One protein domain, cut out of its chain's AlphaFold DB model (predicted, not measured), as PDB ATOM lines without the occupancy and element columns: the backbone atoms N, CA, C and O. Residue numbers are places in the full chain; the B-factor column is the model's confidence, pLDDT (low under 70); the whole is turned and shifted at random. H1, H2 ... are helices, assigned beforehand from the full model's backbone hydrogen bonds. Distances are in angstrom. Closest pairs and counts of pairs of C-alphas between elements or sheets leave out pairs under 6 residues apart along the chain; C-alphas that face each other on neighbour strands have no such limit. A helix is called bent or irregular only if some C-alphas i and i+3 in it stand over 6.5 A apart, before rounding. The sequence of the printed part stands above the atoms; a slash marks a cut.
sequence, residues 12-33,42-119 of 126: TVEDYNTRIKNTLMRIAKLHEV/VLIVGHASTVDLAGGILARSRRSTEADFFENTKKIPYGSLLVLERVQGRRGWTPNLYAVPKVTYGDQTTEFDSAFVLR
ATOM      1  N   THR A  12      18.745  17.031 -37.253       92.12
ATOM      2  CA  THR A  12      19.597  15.836 -37.269       92.12
ATOM      3  C   THR A  12      20.976  16.149 -37.859       92.12
ATOM      4  O   THR A  12      21.172  17.137 -38.569       92.12
ATOM      5  N   VAL A  13      21.956  15.271 -37.626       92.00
ATOM      6  CA  VAL A  13      23.283  15.370 -38.265       92.00
ATOM      7  C   VAL A  13      23.168  15.399 -39.794       92.00
ATOM      8  O   VAL A  13      23.899  16.140 -40.456       92.00
ATOM      9  N   GLU A  14      22.250  14.623 -40.366       93.12
ATOM     10  CA  GLU A  14      22.045  14.564 -41.814       93.12
ATOM     11  C   GLU A  14      21.411  15.851 -42.358       93.12
ATOM     12  O   GLU A  14      21.840  16.349 -43.406       93.12
ATOM     13  N   ASP A  15      20.462  16.437 -41.623       94.50
ATOM     14  CA  ASP A  15      19.871  17.737 -41.960       94.50
ATOM     15  C   ASP A  15      20.936  18.836 -41.946       94.50
ATOM     16  O   ASP A  15      21.059  19.591 -42.914       94.50
ATOM     17  N   TYR A  16      21.779  18.864 -40.908       94.56
ATOM     18  CA  TYR A  16      22.868  19.832 -40.786       94.56
ATOM     19  C   TYR A  16      23.872  19.711 -41.939       94.56
ATOM     20  O   TYR A  16      24.185  20.701 -42.607       94.56
ATOM     21  N   ASN A  17      24.333  18.489 -42.237       95.44
ATOM     22  CA  ASN A  17      25.215  18.221 -43.377       95.44
ATOM     23  C   ASN A  17      24.594  18.705 -44.692       95.44
ATOM     24  O   ASN A  17      25.252  19.372 -45.495       95.44
ATOM     25  N   THR A  18      23.319  18.385 -44.909       96.00
ATOM     26  CA  THR A  18      22.588  18.742 -46.128       96.00
ATOM     27  C   THR A  18      22.422  20.253 -46.254       96.00
ATOM     28  O   THR A  18      22.665  20.810 -47.328       96.00
ATOM     29  N   ARG A  19      22.087  20.945 -45.163       96.06
ATOM     30  CA  ARG A  19      21.958  22.401 -45.138       96.06
ATOM     31  C   ARG A  19      23.282  23.088 -45.454       96.06
ATOM     32  O   ARG A  19      23.313  23.948 -46.333       96.06
ATOM     33  N   ILE A  20      24.376  22.687 -44.805       96.06
ATOM     34  CA  ILE A  20      25.701  23.267 -45.064       96.06
ATOM     35  C   ILE A  20      26.142  22.991 -46.504       96.06
ATOM     36  O   ILE A  20      26.562  23.922 -47.192       96.06
ATOM     37  N   LYS A  21      25.956  21.766 -47.012       95.56
ATOM     38  CA  LYS A  21      26.222  21.434 -48.419       95.56
ATOM     39  C   LYS A  21      25.461  22.350 -49.370       95.56
ATOM     40  O   LYS A  21      26.067  22.946 -50.256       95.56
ATOM     41  N   ASN A  22      24.150  22.475 -49.191       96.56
ATOM     42  CA  ASN A  22      23.312  23.282 -50.072       96.56
ATOM     43  C   ASN A  22      23.724  24.758 -50.042       96.56
ATOM     44  O   ASN A  22      23.809  25.389 -51.096       96.56
ATOM     45  N   THR A  23      24.048  25.293 -48.863       96.12
ATOM     46  CA  THR A  23      24.543  26.664 -48.715       96.12
ATOM     47  C   THR A  23      25.881  26.865 -49.426       96.12
ATOM     48  O   THR A  23      25.992  27.783 -50.236       96.12
ATOM     49  N   LEU A  24      26.873  25.998 -49.197       94.25
ATOM     50  CA  LEU A  24      28.190  26.102 -49.840       94.25
ATOM     51  C   LEU A  24      28.090  25.989 -51.368       94.25
ATOM     52  O   LEU A  24      28.674  26.796 -52.086       94.25
ATOM     53  N   MET A  25      27.295  25.041 -51.872       92.25
ATOM     54  CA  MET A  25      27.077  24.869 -53.312       92.25
ATOM     55  C   MET A  25      26.348  26.063 -53.935       92.25
ATOM     56  O   MET A  25      26.648  26.448 -55.065       92.25
ATOM     57  N   ARG A  26      25.405  26.678 -53.212       93.81
ATOM     58  CA  ARG A  26      24.722  27.895 -53.665       93.81
ATOM     59  C   ARG A  26      25.677  29.084 -53.726       93.81
ATOM     60  O   ARG A  26      25.651  29.799 -54.722       93.81
ATOM     61  N   ILE A  27      26.510  29.277 -52.702       91.88
ATOM     62  CA  ILE A  27      27.541  30.327 -52.676       91.88
ATOM     63  C   ILE A  27      28.495  30.142 -53.857       91.88
ATOM     64  O   ILE A  27      28.685  31.076 -54.630       91.88
ATOM     65  N   ALA A  28      29.016  28.926 -54.044       88.12
ATOM     66  CA  ALA A  28      29.865  28.589 -55.181       88.12
ATOM     67  C   ALA A  28      29.192  28.965 -56.508       88.12
ATOM     68  O   ALA A  28      29.751  29.734 -57.274       88.12
ATOM     69  N   LYS A  29      27.951  28.524 -56.744       87.06
ATOM     70  CA  LYS A  29      27.221  28.820 -57.986       87.06
ATOM     71  C   LYS A  29      27.009  30.321 -58.228       87.06
ATOM     72  O   LYS A  29      27.091  30.765 -59.369       87.06
ATOM     73  N   LEU A  30      26.713  31.098 -57.183       86.06
ATOM     74  CA  LEU A  30      26.497  32.549 -57.293       86.06
ATOM     75  C   LEU A  30      27.783  33.320 -57.616       86.06
ATOM     76  O   LEU A  30      27.717  34.383 -58.228       86.06
ATOM     77  N   HIS A  31      28.934  32.783 -57.214       81.69
ATOM     78  CA  HIS A  31      30.246  33.412 -57.363       81.69
ATOM     79  C   HIS A  31      31.189  32.622 -58.287       81.69
ATOM     80  O   HIS A  31      32.396  32.810 -58.229       81.69
ATOM     81  N   GLU A  32      30.652  31.723 -59.116       71.62
ATOM     82  CA  GLU A  32      31.408  30.993 -60.143       71.62
ATOM     83  C   GLU A  32      31.472  31.774 -61.465       71.62
ATOM     84  O   GLU A  32      32.381  31.563 -62.266       71.62
ATOM     85  N   VAL A  33      30.504  32.662 -61.714       68.25
ATOM     86  CA  VAL A  33      30.390  33.420 -62.963       68.25
ATOM     87  C   VAL A  33      30.389  34.908 -62.640       68.25
ATOM     88  O   VAL A  33      29.431  35.446 -62.089       68.25
ATOM     89  N   VAL A  42      35.828  34.317 -52.027       92.06
ATOM     90  CA  VAL A  42      34.717  34.325 -51.071       92.06
ATOM     91  C   VAL A  42      35.240  33.881 -49.712       92.06
ATOM     92  O   VAL A  42      35.690  32.748 -49.559       92.06
ATOM     93  N   LEU A  43      35.161  34.767 -48.720       94.75
ATOM     94  CA  LEU A  43      35.474  34.439 -47.332       94.75
ATOM     95  C   LEU A  43      34.208  33.951 -46.622       94.75
ATOM     96  O   LEU A  43      33.228  34.686 -46.512       94.75
ATOM     97  N   ILE A  44      34.244  32.719 -46.117       95.75
ATOM     98  CA  ILE A  44      33.169  32.134 -45.311       95.75
ATOM     99  C   ILE A  44      33.667  32.029 -43.873       95.75
ATOM    100  O   ILE A  44      34.558  31.236 -43.581       95.75
ATOM    101  N   VAL A  45      33.082  32.825 -42.978       96.44
ATOM    102  CA  VAL A  45      33.395  32.800 -41.544       96.44
ATOM    103  C   VAL A  45      32.321  32.000 -40.817       96.44
ATOM    104  O   VAL A  45      31.128  32.236 -41.000       96.44
ATOM    105  N   GLY A  46      32.748  31.042 -40.002       95.06
ATOM    106  CA  GLY A  46      31.854  30.150 -39.277       95.06
ATOM    107  C   GLY A  46      32.554  29.488 -38.097       95.06
ATOM    108  O   GLY A  46      33.408  30.089 -37.451       95.06
ATOM    109  N   HIS A  47      32.187  28.241 -37.821       95.25
ATOM    110  CA  HIS A  47      32.721  27.468 -36.698       95.25
ATOM    111  C   HIS A  47      33.735  26.420 -37.173       95.25
ATOM    112  O   HIS A  47      33.896  26.198 -38.373       95.25
ATOM    113  N   ALA A  48      34.367  25.705 -36.236       96.69
ATOM    114  CA  ALA A  48      35.213  24.546 -36.541       96.69
ATOM    115  C   ALA A  48      34.513  23.549 -37.489       96.69
ATOM    116  O   ALA A  48      35.102  23.075 -38.460       96.69
ATOM    117  N   SER A  49      33.214  23.308 -37.280       95.94
ATOM    118  CA  SER A  49      32.400  22.464 -38.162       95.94
ATOM    119  C   SER A  49      32.321  22.976 -39.601       95.94
ATOM    120  O   SER A  49      32.239  22.167 -40.518       95.94
ATOM    121  N   THR A  50      32.365  24.292 -39.828       96.56
ATOM    122  CA  THR A  50      32.354  24.885 -41.172       96.56
ATOM    123  C   THR A  50      33.611  24.502 -41.945       96.56
ATOM    124  O   THR A  50      33.507  24.130 -43.110       96.56
ATOM    125  N   VAL A  51      34.777  24.534 -41.292       97.19
ATOM    126  CA  VAL A  51      36.058  24.134 -41.894       97.19
ATOM    127  C   VAL A  51      36.047  22.642 -42.240       97.19
ATOM    128  O   VAL A  51      36.333  22.273 -43.379       97.19
ATOM    129  N   ASP A  52      35.639  21.793 -41.290       97.44
ATOM    130  CA  ASP A  52      35.526  20.343 -41.494       97.44
ATOM    131  C   ASP A  52      34.573  19.991 -42.648       97.44
ATOM    132  O   ASP A  52      34.922  19.243 -43.563       97.44
ATOM    133  N   LEU A  53      33.364  20.560 -42.631       96.62
ATOM    134  CA  LEU A  53      32.341  20.290 -43.637       96.62
ATOM    135  C   LEU A  53      32.717  20.848 -45.007       96.62
ATOM    136  O   LEU A  53      32.449  20.186 -46.004       96.62
ATOM    137  N   ALA A  54      33.353  22.018 -45.092       96.38
ATOM    138  CA  ALA A  54      33.820  22.548 -46.370       96.38
ATOM    139  C   ALA A  54      34.868  21.623 -47.005       96.38
ATOM    140  O   ALA A  54      34.722  21.254 -48.172       96.38
ATOM    141  N   GLY A  55      35.867  21.178 -46.234       96.00
ATOM    142  CA  GLY A  55      36.862  20.206 -46.699       96.00
ATOM    143  C   GLY A  55      36.225  18.877 -47.110       96.00
ATOM    144  O   GLY A  55      36.478  18.368 -48.204       96.00
ATOM    145  N   GLY A  56      35.319  18.358 -46.280       95.31
ATOM    146  CA  GLY A  56      34.571  17.138 -46.567       95.31
ATOM    147  C   GLY A  56      33.750  17.240 -47.850       95.31
ATOM    148  O   GLY A  56      33.948  16.459 -48.775       95.31
ATOM    149  N   ILE A  57      32.853  18.219 -47.940       94.56
ATOM    150  CA  ILE A  57      31.860  18.331 -49.012       94.56
ATOM    151  C   ILE A  57      32.511  18.717 -50.339       94.56
ATOM    152  O   ILE A  57      32.201  18.112 -51.366       94.56
ATOM    153  N   LEU A  58      33.381  19.728 -50.335       92.44
ATOM    154  CA  LEU A  58      33.880  20.343 -51.565       92.44
ATOM    155  C   LEU A  58      35.138  19.657 -52.109       92.44
ATOM    156  O   LEU A  58      35.290  19.587 -53.331       92.44
ATOM    157  N   ALA A  59      36.008  19.137 -51.234       92.56
ATOM    158  CA  ALA A  59      37.261  18.497 -51.641       92.56
ATOM    159  C   ALA A  59      37.222  16.958 -51.588       92.56
ATOM    160  O   ALA A  59      37.946  16.313 -52.343       92.56
ATOM    161  N   ARG A  60      36.388  16.349 -50.728       92.31
ATOM    162  CA  ARG A  60      36.399  14.888 -50.475       92.31
ATOM    163  C   ARG A  60      35.075  14.163 -50.711       92.31
ATOM    164  O   ARG A  60      35.018  12.949 -50.570       92.31
ATOM    165  N   SER A  61      34.006  14.872 -51.080       90.94
ATOM    166  CA  SER A  61      32.646  14.310 -51.178       90.94
ATOM    167  C   SER A  61      32.200  13.533 -49.921       90.94
ATOM    168  O   SER A  61      31.456  12.557 -50.010       90.94
ATOM    169  N   ARG A  62      32.651  13.970 -48.742       93.94
ATOM    170  CA  ARG A  62      32.416  13.353 -47.432       93.94
ATOM    171  C   ARG A  62      31.422  14.178 -46.602       93.94
ATOM    172  O   ARG A  62      31.474  15.405 -46.603       93.94
ATOM    173  N   ARG A  63      30.566  13.488 -45.840       94.19
ATOM    174  CA  ARG A  63      29.712  14.052 -44.776       94.19
ATOM    175  C   ARG A  63      30.338  13.851 -43.394       94.19
ATOM    176  O   ARG A  63      31.039  12.860 -43.182       94.19
ATOM    177  N   SER A  64      30.099  14.771 -42.465       94.44
ATOM    178  CA  SER A  64      30.558  14.641 -41.075       94.44
ATOM    179  C   SER A  64      29.576  13.834 -40.244       94.44
ATOM    180  O   SER A  64      28.361  13.936 -40.407       94.44
ATOM    181  N   THR A  65      30.132  13.017 -39.365       94.25
ATOM    182  CA  THR A  65      29.416  12.190 -38.399       94.25
ATOM    183  C   THR A  65      29.226  12.941 -37.084       94.25
ATOM    184  O   THR A  65      29.821  13.994 -36.859       94.25
ATOM    185  N   GLU A  66      28.422  12.384 -36.183       92.94
ATOM    186  CA  GLU A  66      28.275  12.937 -34.835       92.94
ATOM    187  C   GLU A  66      29.614  12.968 -34.075       92.94
ATOM    188  O   GLU A  66      29.957  13.979 -33.467       92.94
ATOM    189  N   ALA A  67      30.420  11.905 -34.194       92.88
ATOM    190  CA  ALA A  67      31.751  11.827 -33.590       92.88
ATOM    191  C   ALA A  67      32.683  12.943 -34.087       92.88
ATOM    192  O   ALA A  67      33.427  13.534 -33.305       92.88
ATOM    193  N   ASP A  68      32.597  13.293 -35.371       94.69
ATOM    194  CA  ASP A  68      33.392  14.382 -35.933       94.69
ATOM    195  C   ASP A  68      33.049  15.736 -35.299       94.69
ATOM    196  O   ASP A  68      33.935  16.568 -35.107       94.69
ATOM    197  N   PHE A  69      31.781  15.967 -34.935       92.19
ATOM    198  CA  PHE A  69      31.378  17.209 -34.272       92.19
ATOM    199  C   PHE A  69      31.904  17.325 -32.842       92.19
ATOM    200  O   PHE A  69      32.143  18.440 -32.387       92.19
ATOM    201  N   PHE A  70      32.134  16.204 -32.156       92.25
ATOM    202  CA  PHE A  70      32.796  16.208 -30.853       92.25
ATOM    203  C   PHE A  70      34.303  16.468 -30.962       92.25
ATOM    204  O   PHE A  70      34.883  17.117 -30.092       92.25
ATOM    205  N   GLU A  71      34.939  15.995 -32.033       94.19
ATOM    206  CA  GLU A  71      36.388  16.114 -32.216       94.19
ATOM    207  C   GLU A  71      36.818  17.424 -32.891       94.19
ATOM    208  O   GLU A  71      37.941  17.884 -32.677       94.19
ATOM    209  N   ASN A  72      35.946  18.070 -33.672       92.50
ATOM    210  CA  ASN A  72      36.337  19.221 -34.490       92.50
ATOM    211  C   ASN A  72      36.934  20.386 -33.681       92.50
ATOM    212  O   ASN A  72      37.878  21.012 -34.148       92.50
ATOM    213  N   THR A  73      36.464  20.640 -32.460       88.19
ATOM    214  CA  THR A  73      36.966  21.725 -31.601       88.19
ATOM    215  C   THR A  73      38.384  21.467 -31.103       88.19
ATOM    216  O   THR A  73      39.122  22.411 -30.846       88.19
ATOM    217  N   LYS A  74      38.793  20.196 -31.017       93.88
ATOM    218  CA  LYS A  74      40.165  19.795 -30.675       93.88
ATOM    219  C   LYS A  74      41.083  19.822 -31.894       93.88
ATOM    220  O   LYS A  74      42.283  20.032 -31.764       93.88
ATOM    221  N   LYS A  75      40.525  19.549 -33.075       97.25
ATOM    222  CA  LYS A  75      41.263  19.385 -34.336       97.25
ATOM    223  C   LYS A  75      41.378  20.665 -35.159       97.25
ATOM    224  O   LYS A  75      42.198  20.725 -36.070       97.25
ATOM    225  N   ILE A  76      40.552  21.663 -34.869       97.25
ATOM    226  CA  ILE A  76      40.441  22.903 -35.638       97.25
ATOM    227  C   ILE A  76      40.494  24.073 -34.648       97.25
ATOM    228  O   ILE A  76      39.453  24.475 -34.118       97.25
ATOM    229  N   PRO A  77      41.699  24.604 -34.369       95.25
ATOM    230  CA  PRO A  77      41.890  25.733 -33.463       95.25
ATOM    231  C   PRO A  77      41.170  27.007 -33.917       95.25
ATOM    232  O   PRO A  77      40.805  27.166 -35.089       95.25
ATOM    233  N   TYR A  78      41.019  27.965 -33.002       93.00
ATOM    234  CA  TYR A  78      40.483  29.285 -33.331       93.00
ATOM    235  C   TYR A  78      41.322  29.981 -34.408       93.00
ATOM    236  O   TYR A  78      42.546  29.880 -34.434       93.00
ATOM    237  N   GLY A  79      40.647  30.686 -35.317       92.62
ATOM    238  CA  GLY A  79      41.308  31.371 -36.430       92.62
ATOM    239  C   GLY A  79      41.845  30.442 -37.525       92.62
ATOM    240  O   GLY A  79      42.525  30.924 -38.427       92.62
ATOM    241  N   SER A  80      41.541  29.138 -37.480       95.44
ATOM    242  CA  SER A  80      41.895  28.212 -38.561       95.44
ATOM    243  C   SER A  80      41.259  28.613 -39.887       95.44
ATOM    244  O   SER A  80      40.086  28.986 -39.941       95.44
ATOM    245  N   LEU A  81      42.019  28.462 -40.970       96.62
ATOM    246  CA  LEU A  81      41.592  28.837 -42.313       96.62
ATOM    247  C   LEU A  81      41.893  27.727 -43.317       96.62
ATOM    248  O   LEU A  81      43.052  27.406 -43.557       96.62
ATOM    249  N   LEU A  82      40.851  27.190 -43.950       97.25
ATOM    250  CA  LEU A  82      40.967  26.307 -45.109       97.25
ATOM    251  C   LEU A  82      40.760  27.121 -46.388       97.25
ATOM    252  O   LEU A  82      39.699  27.714 -46.579       97.25
ATOM    253  N   VAL A  83      41.745  27.088 -47.287       96.56
ATOM    254  CA  VAL A  83      41.624  27.663 -48.630       96.56
ATOM    255  C   VAL A  83      41.315  26.554 -49.628       96.56
ATOM    256  O   VAL A  83      42.020  25.546 -49.700       96.56
ATOM    257  N   LEU A  84      40.243  26.747 -50.393       94.81
ATOM    258  CA  LEU A  84      39.817  25.860 -51.466       94.81
ATOM    259  C   LEU A  84      39.822  26.630 -52.782       94.81
ATOM    260  O   LEU A  84      39.171  27.664 -52.910       94.81
ATOM    261  N   GLU A  85      40.516  26.090 -53.770       92.12
ATOM    262  CA  GLU A  85      40.668  26.690 -55.086       92.12
ATOM    263  C   GLU A  85      39.925  25.870 -56.132       92.12
ATOM    264  O   GLU A  85      39.933  24.635 -56.118       92.12
ATOM    265  N   ARG A  86      39.307  26.562 -57.085       86.38
ATOM    266  CA  ARG A  86      38.720  25.926 -58.254       86.38
ATOM    267  C   ARG A  86      39.588  26.204 -59.467       86.38
ATOM    268  O   ARG A  86      39.606  27.311 -59.992       86.38
ATOM    269  N   VAL A  87      40.308  25.180 -59.906       80.94
ATOM    270  CA  VAL A  87      41.220  25.275 -61.048       80.94
ATOM    271  C   VAL A  87      40.464  24.922 -62.326       80.94
ATOM    272  O   VAL A  87      39.824  23.870 -62.404       80.94
ATOM    273  N   GLN A  88      40.547  25.783 -63.341       75.50
ATOM    274  CA  GLN A  88      39.928  25.530 -64.642       75.50
ATOM    275  C   GLN A  88      40.413  24.188 -65.219       75.50
ATOM    276  O   GLN A  88      41.604  23.886 -65.214       75.50
ATOM    277  N   GLY A  89      39.479  23.360 -65.688       77.12
ATOM    278  CA  GLY A  89      39.778  22.031 -66.232       77.12
ATOM    279  C   GLY A  89      39.927  20.914 -65.190       77.12
ATOM    280  O   GLY A  89      40.007  19.750 -65.575       77.12
ATOM    281  N   ARG A  90      39.903  21.217 -63.884       79.19
ATOM    282  CA  ARG A  90      39.830  20.201 -62.823       79.19
ATOM    283  C   ARG A  90      38.408  20.068 -62.292       79.19
ATOM    284  O   ARG A  90      37.673  21.044 -62.155       79.19
ATOM    285  N   ARG A  91      38.016  18.833 -61.977       78.31
ATOM    286  CA  ARG A  91      36.736  18.555 -61.325       78.31
ATOM    287  C   ARG A  91      36.889  18.736 -59.816       78.31
ATOM    288  O   ARG A  91      37.719  18.073 -59.207       78.31
ATOM    289  N   GLY A  92      36.031  19.565 -59.229       82.31
ATOM    290  CA  GLY A  92      35.970  19.774 -57.780       82.31
ATOM    291  C   GLY A  92      36.878  20.894 -57.271       82.31
ATOM    292  O   GLY A  92      37.473  21.637 -58.052       82.31
ATOM    293  N   TRP A  93      36.931  21.023 -55.947       91.31
ATOM    294  CA  TRP A  93      37.733  22.026 -55.249       91.31
ATOM    295  C   TRP A  93      39.035  21.406 -54.745       91.31
ATOM    296  O   TRP A  93      39.031  20.313 -54.180       91.31
ATOM    297  N   THR A  94      40.152  22.102 -54.948       93.06
ATOM    298  CA  THR A  94      41.484  21.664 -54.518       93.06
ATOM    299  C   THR A  94      41.890  22.429 -53.258       93.06
ATOM    300  O   THR A  94      41.863  23.659 -53.280       93.06
ATOM    301  N   PRO A  95      42.258  21.755 -52.159       94.75
ATOM    302  CA  PRO A  95      42.758  22.437 -50.974       94.75
ATOM    303  C   PRO A  95      44.164  22.998 -51.207       94.75
ATOM    304  O   PRO A  95      45.042  22.287 -51.695       94.75
ATOM    305  N   ASN A  96      44.383  24.249 -50.803       94.81
ATOM    306  CA  ASN A  96      45.697  24.885 -50.786       94.81
ATOM    307  C   ASN A  96      46.134  25.130 -49.333       94.81
ATOM    308  O   ASN A  96      45.753  26.117 -48.707       94.81
ATOM    309  N   LEU A  97      46.937  24.210 -48.794       94.56
ATOM    310  CA  LEU A  97      47.412  24.257 -47.404       94.56
ATOM    311  C   LEU A  97      48.537  25.277 -47.171       94.56
ATOM    312  O   LEU A  97      48.905  25.518 -46.027       94.56
ATOM    313  N   TYR A  98      49.076  25.871 -48.237       92.75
ATOM    314  CA  TYR A  98      50.180  26.834 -48.176       92.75
ATOM    315  C   TYR A  98      49.739  28.261 -48.517       92.75
ATOM    316  O   TYR A  98      50.565  29.170 -48.518       92.75
ATOM    317  N   ALA A  99      48.450  28.469 -48.810       92.38
ATOM    318  CA  ALA A  99      47.912  29.770 -49.201       92.38
ATOM    319  C   ALA A  99      48.083  30.834 -48.110       92.38
ATOM    320  O   ALA A  99      48.307  32.003 -48.417       92.38
ATOM    321  N   VAL A 100      47.962  30.435 -46.841       90.94
ATOM    322  CA  VAL A 100      48.093  31.327 -45.689       90.94
ATOM    323  C   VAL A 100      48.991  30.659 -44.649       90.94
ATOM    324  O   VAL A 100      48.736  29.509 -44.287       90.94
ATOM    325  N   PRO A 101      50.047  31.341 -44.168       92.25
ATOM    326  CA  PRO A 101      50.905  30.791 -43.132       92.25
ATOM    327  C   PRO A 101      50.135  30.658 -41.816       92.25
ATOM    328  O   PRO A 101      49.290  31.490 -41.481       92.25
ATOM    329  N   LYS A 102      50.468  29.630 -41.037       93.06
ATOM    330  CA  LYS A 102      49.960  29.511 -39.672       93.06
ATOM    331  C   LYS A 102      50.510  30.624 -38.790       93.06
ATOM    332  O   LYS A 102      51.669  31.017 -38.920       93.06
ATOM    333  N   VAL A 103      49.679  31.088 -37.868       94.44
ATOM    334  CA  VAL A 103      50.054  32.074 -36.859       94.44
ATOM    335  C   VAL A 103      49.980  31.400 -35.498       94.44
ATOM    336  O   VAL A 103      49.006  30.712 -35.195       94.44
ATOM    337  N   THR A 104      51.011  31.592 -34.681       95.56
ATOM    338  CA  THR A 104      51.027  31.146 -33.285       95.56
ATOM    339  C   THR A 104      50.894  32.365 -32.386       95.56
ATOM    340  O   THR A 104      51.689  33.299 -32.486       95.56
ATOM    341  N   TYR A 105      49.888  32.359 -31.516       90.75
ATOM    342  CA  TYR A 105      49.687  33.374 -30.491       90.75
ATOM    343  C   TYR A 105      49.605  32.692 -29.126       90.75
ATOM    344  O   TYR A 105      48.696  31.902 -28.874       90.75
ATOM    345  N   GLY A 106      50.574  32.981 -28.254       89.75
ATOM    346  CA  GLY A 106      50.729  32.251 -26.996       89.75
ATOM    347  C   GLY A 106      51.029  30.772 -27.249       89.75
ATOM    348  O   GLY A 106      51.990  30.442 -27.941       89.75
ATOM    349  N   ASP A 107      50.196  29.893 -26.699       89.38
ATOM    350  CA  ASP A 107      50.264  28.435 -26.830       89.38
ATOM    351  C   ASP A 107      49.338  27.867 -27.925       89.38
ATOM    352  O   ASP A 107      49.276  26.651 -28.112       89.38
ATOM    353  N   GLN A 108      48.642  28.722 -28.686       87.44
ATOM    354  CA  GLN A 108      47.726  28.295 -29.745       87.44
ATOM    355  C   GLN A 108      48.243  28.648 -31.136       87.44
ATOM    356  O   GLN A 108      48.635  29.780 -31.413       87.44
ATOM    357  N   THR A 109      48.198  27.667 -32.039       94.62
ATOM    358  CA  THR A 109      48.529  27.836 -33.459       94.62
ATOM    359  C   THR A 109      47.267  27.674 -34.296       94.62
ATOM    360  O   THR A 109      46.509  26.736 -34.076       94.62
ATOM    361  N   THR A 110      47.053  28.540 -35.287       95.50
ATOM    362  CA  THR A 110      45.864  28.521 -36.166       95.50
ATOM    363  C   THR A 110      45.848  27.368 -37.183       95.50
ATOM    364  O   THR A 110      45.079  27.383 -38.140       95.50
ATOM    365  N   GLU A 111      46.740  26.391 -37.054       96.25
ATOM    366  CA  GLU A 111      46.857  25.262 -37.974       96.25
ATOM    367  C   GLU A 111      45.871  24.167 -37.567       96.25
ATOM    368  O   GLU A 111      45.928  23.651 -36.452       96.25
ATOM    369  N   PHE A 112      44.962  23.806 -38.471       96.88
ATOM    370  CA  PHE A 112      44.062  22.675 -38.263       96.88
ATOM    371  C   PHE A 112      44.747  21.346 -38.607       96.88
ATOM    372  O   PHE A 112      45.642  21.280 -39.451       96.88
ATOM    373  N   ASP A 113      44.263  20.258 -38.013       97.31
ATOM    374  CA  ASP A 113      44.661  18.896 -38.370       97.31
ATOM    375  C   ASP A 113      44.144  18.561 -39.780       97.31
ATOM    376  O   ASP A 113      42.960  18.277 -39.995       97.31
ATOM    377  N   SER A 114      45.032  18.631 -40.773       96.69
ATOM    378  CA  SER A 114      44.685  18.391 -42.176       96.69
ATOM    379  C   SER A 114      44.302  16.939 -42.452       96.69
ATOM    380  O   SER A 114      43.446  16.697 -43.306       96.69
ATOM    381  N   ALA A 115      44.861  15.985 -41.702       96.50
ATOM    382  CA  ALA A 115      44.495  14.577 -41.797       96.50
ATOM    383  C   ALA A 115      43.069  14.345 -41.289       96.50
ATOM    384  O   ALA A 115      42.363  13.502 -41.836       96.50
ATOM    385  N   PHE A 116      42.618  15.128 -40.304       97.06
ATOM    386  CA  PHE A 116      41.214  15.177 -39.917       97.06
ATOM    387  C   PHE A 116      40.374  15.869 -40.999       97.06
ATOM    388  O   PHE A 116      39.543  15.212 -41.619       97.06
ATOM    389  N   VAL A 117      40.588  17.158 -41.284       97.25
ATOM    390  CA  VAL A 117      39.705  17.968 -42.158       97.25
ATOM    391  C   VAL A 117      39.568  17.397 -43.576       97.25
ATOM    392  O   VAL A 117      38.479  17.415 -44.154       97.25
ATOM    393  N   LEU A 118      40.654  16.856 -44.136       96.50
ATOM    394  CA  LEU A 118      40.703  16.325 -45.501       96.50
ATOM    395  C   LEU A 118      40.637  14.793 -45.561       96.50
ATOM    396  O   LEU A 118      41.004  14.227 -46.595       96.50
ATOM    397  N   ARG A 119      40.172  14.130 -44.492       95.50
ATOM    398  CA  ARG A 119      39.992  12.670 -44.452       95.50
ATOM    399  C   ARG A 119      39.056  12.172 -45.551       95.50
ATOM    400  O   ARG A 119      38.079  12.834 -45.911       95.50
TER     401      ARG A 119
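What this domain is: This is residues 12 to 33 and 42 to 119 of the 126 residues of an uncharacterized protein of Ancylostoma caninum (UniProt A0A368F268). Helix H2 sits in the middle of this domain, with the long H1 tilted steeply on one side, H3 crossing near its first residues and the short H4 packed on it. The long stretch of residues 76 to 113 has no named element and makes two loops, one through Gly 89 and one through Gly 106, which mark the two far ends of the domain. Of 100 printed residues, 44 are in four named helices, H1 to H4 in order along the chain; there is no named strand and the class is all helix. The whole is compact, with a radius of gyration of the C-alphas of 13.6 A and spans of 41 by 33 by 21 A.

How they stand to each other: Start with H1, residues 13 to 30; with residues 17 to 24 alone it touches H2, residues 48 to 59, the hub, and the closest C-alphas, Lys 21 and Ile 57, are 6.5 A apart. The two run the same way at a steep tilt of 64 degrees. H2 touches H3, residues 66 to 75, with residues 48 to 52 alone; look at Ala 48 and Asn 72, the closest C-alphas at 5.8 A. Their lines are about perpendicular, but only just, at 71 degrees. H2 touches H4, residues 114 to 117, with residues 51 to 56 alone, closest at the C-alphas of Asp 52 and Val 117, 4.9 A. H1 and H4 are apart. Every O i to N i+4 pair is within hydrogen-bond range in H1 and H2, against 4 of 6 in H3; H4 is too short for such a pair.

Where its parts are: Find C-alpha 13 at (23.283, 15.370, -38.265); from there H1 runs 25.8 A to C-alpha 30. H2 spans 16.4 A and H3 14.5 A; H3 is irregular, but only just, with C-alphas 70 and 73 7.0 A apart. H4 ends at C-alpha 117, at (39.705, 17.968, -42.158).

The domain as a whole: The C-alphas of Gly 89 and Gly 106, the two farthest apart, are 42.0 A from each other. Residues 34 to 41 are not printed, and C-alphas 33 and 42 across this cut are 12.7 A apart. The link from H3 to H4 is long, 38 residues. Residue 33 alone has a pLDDT under 70.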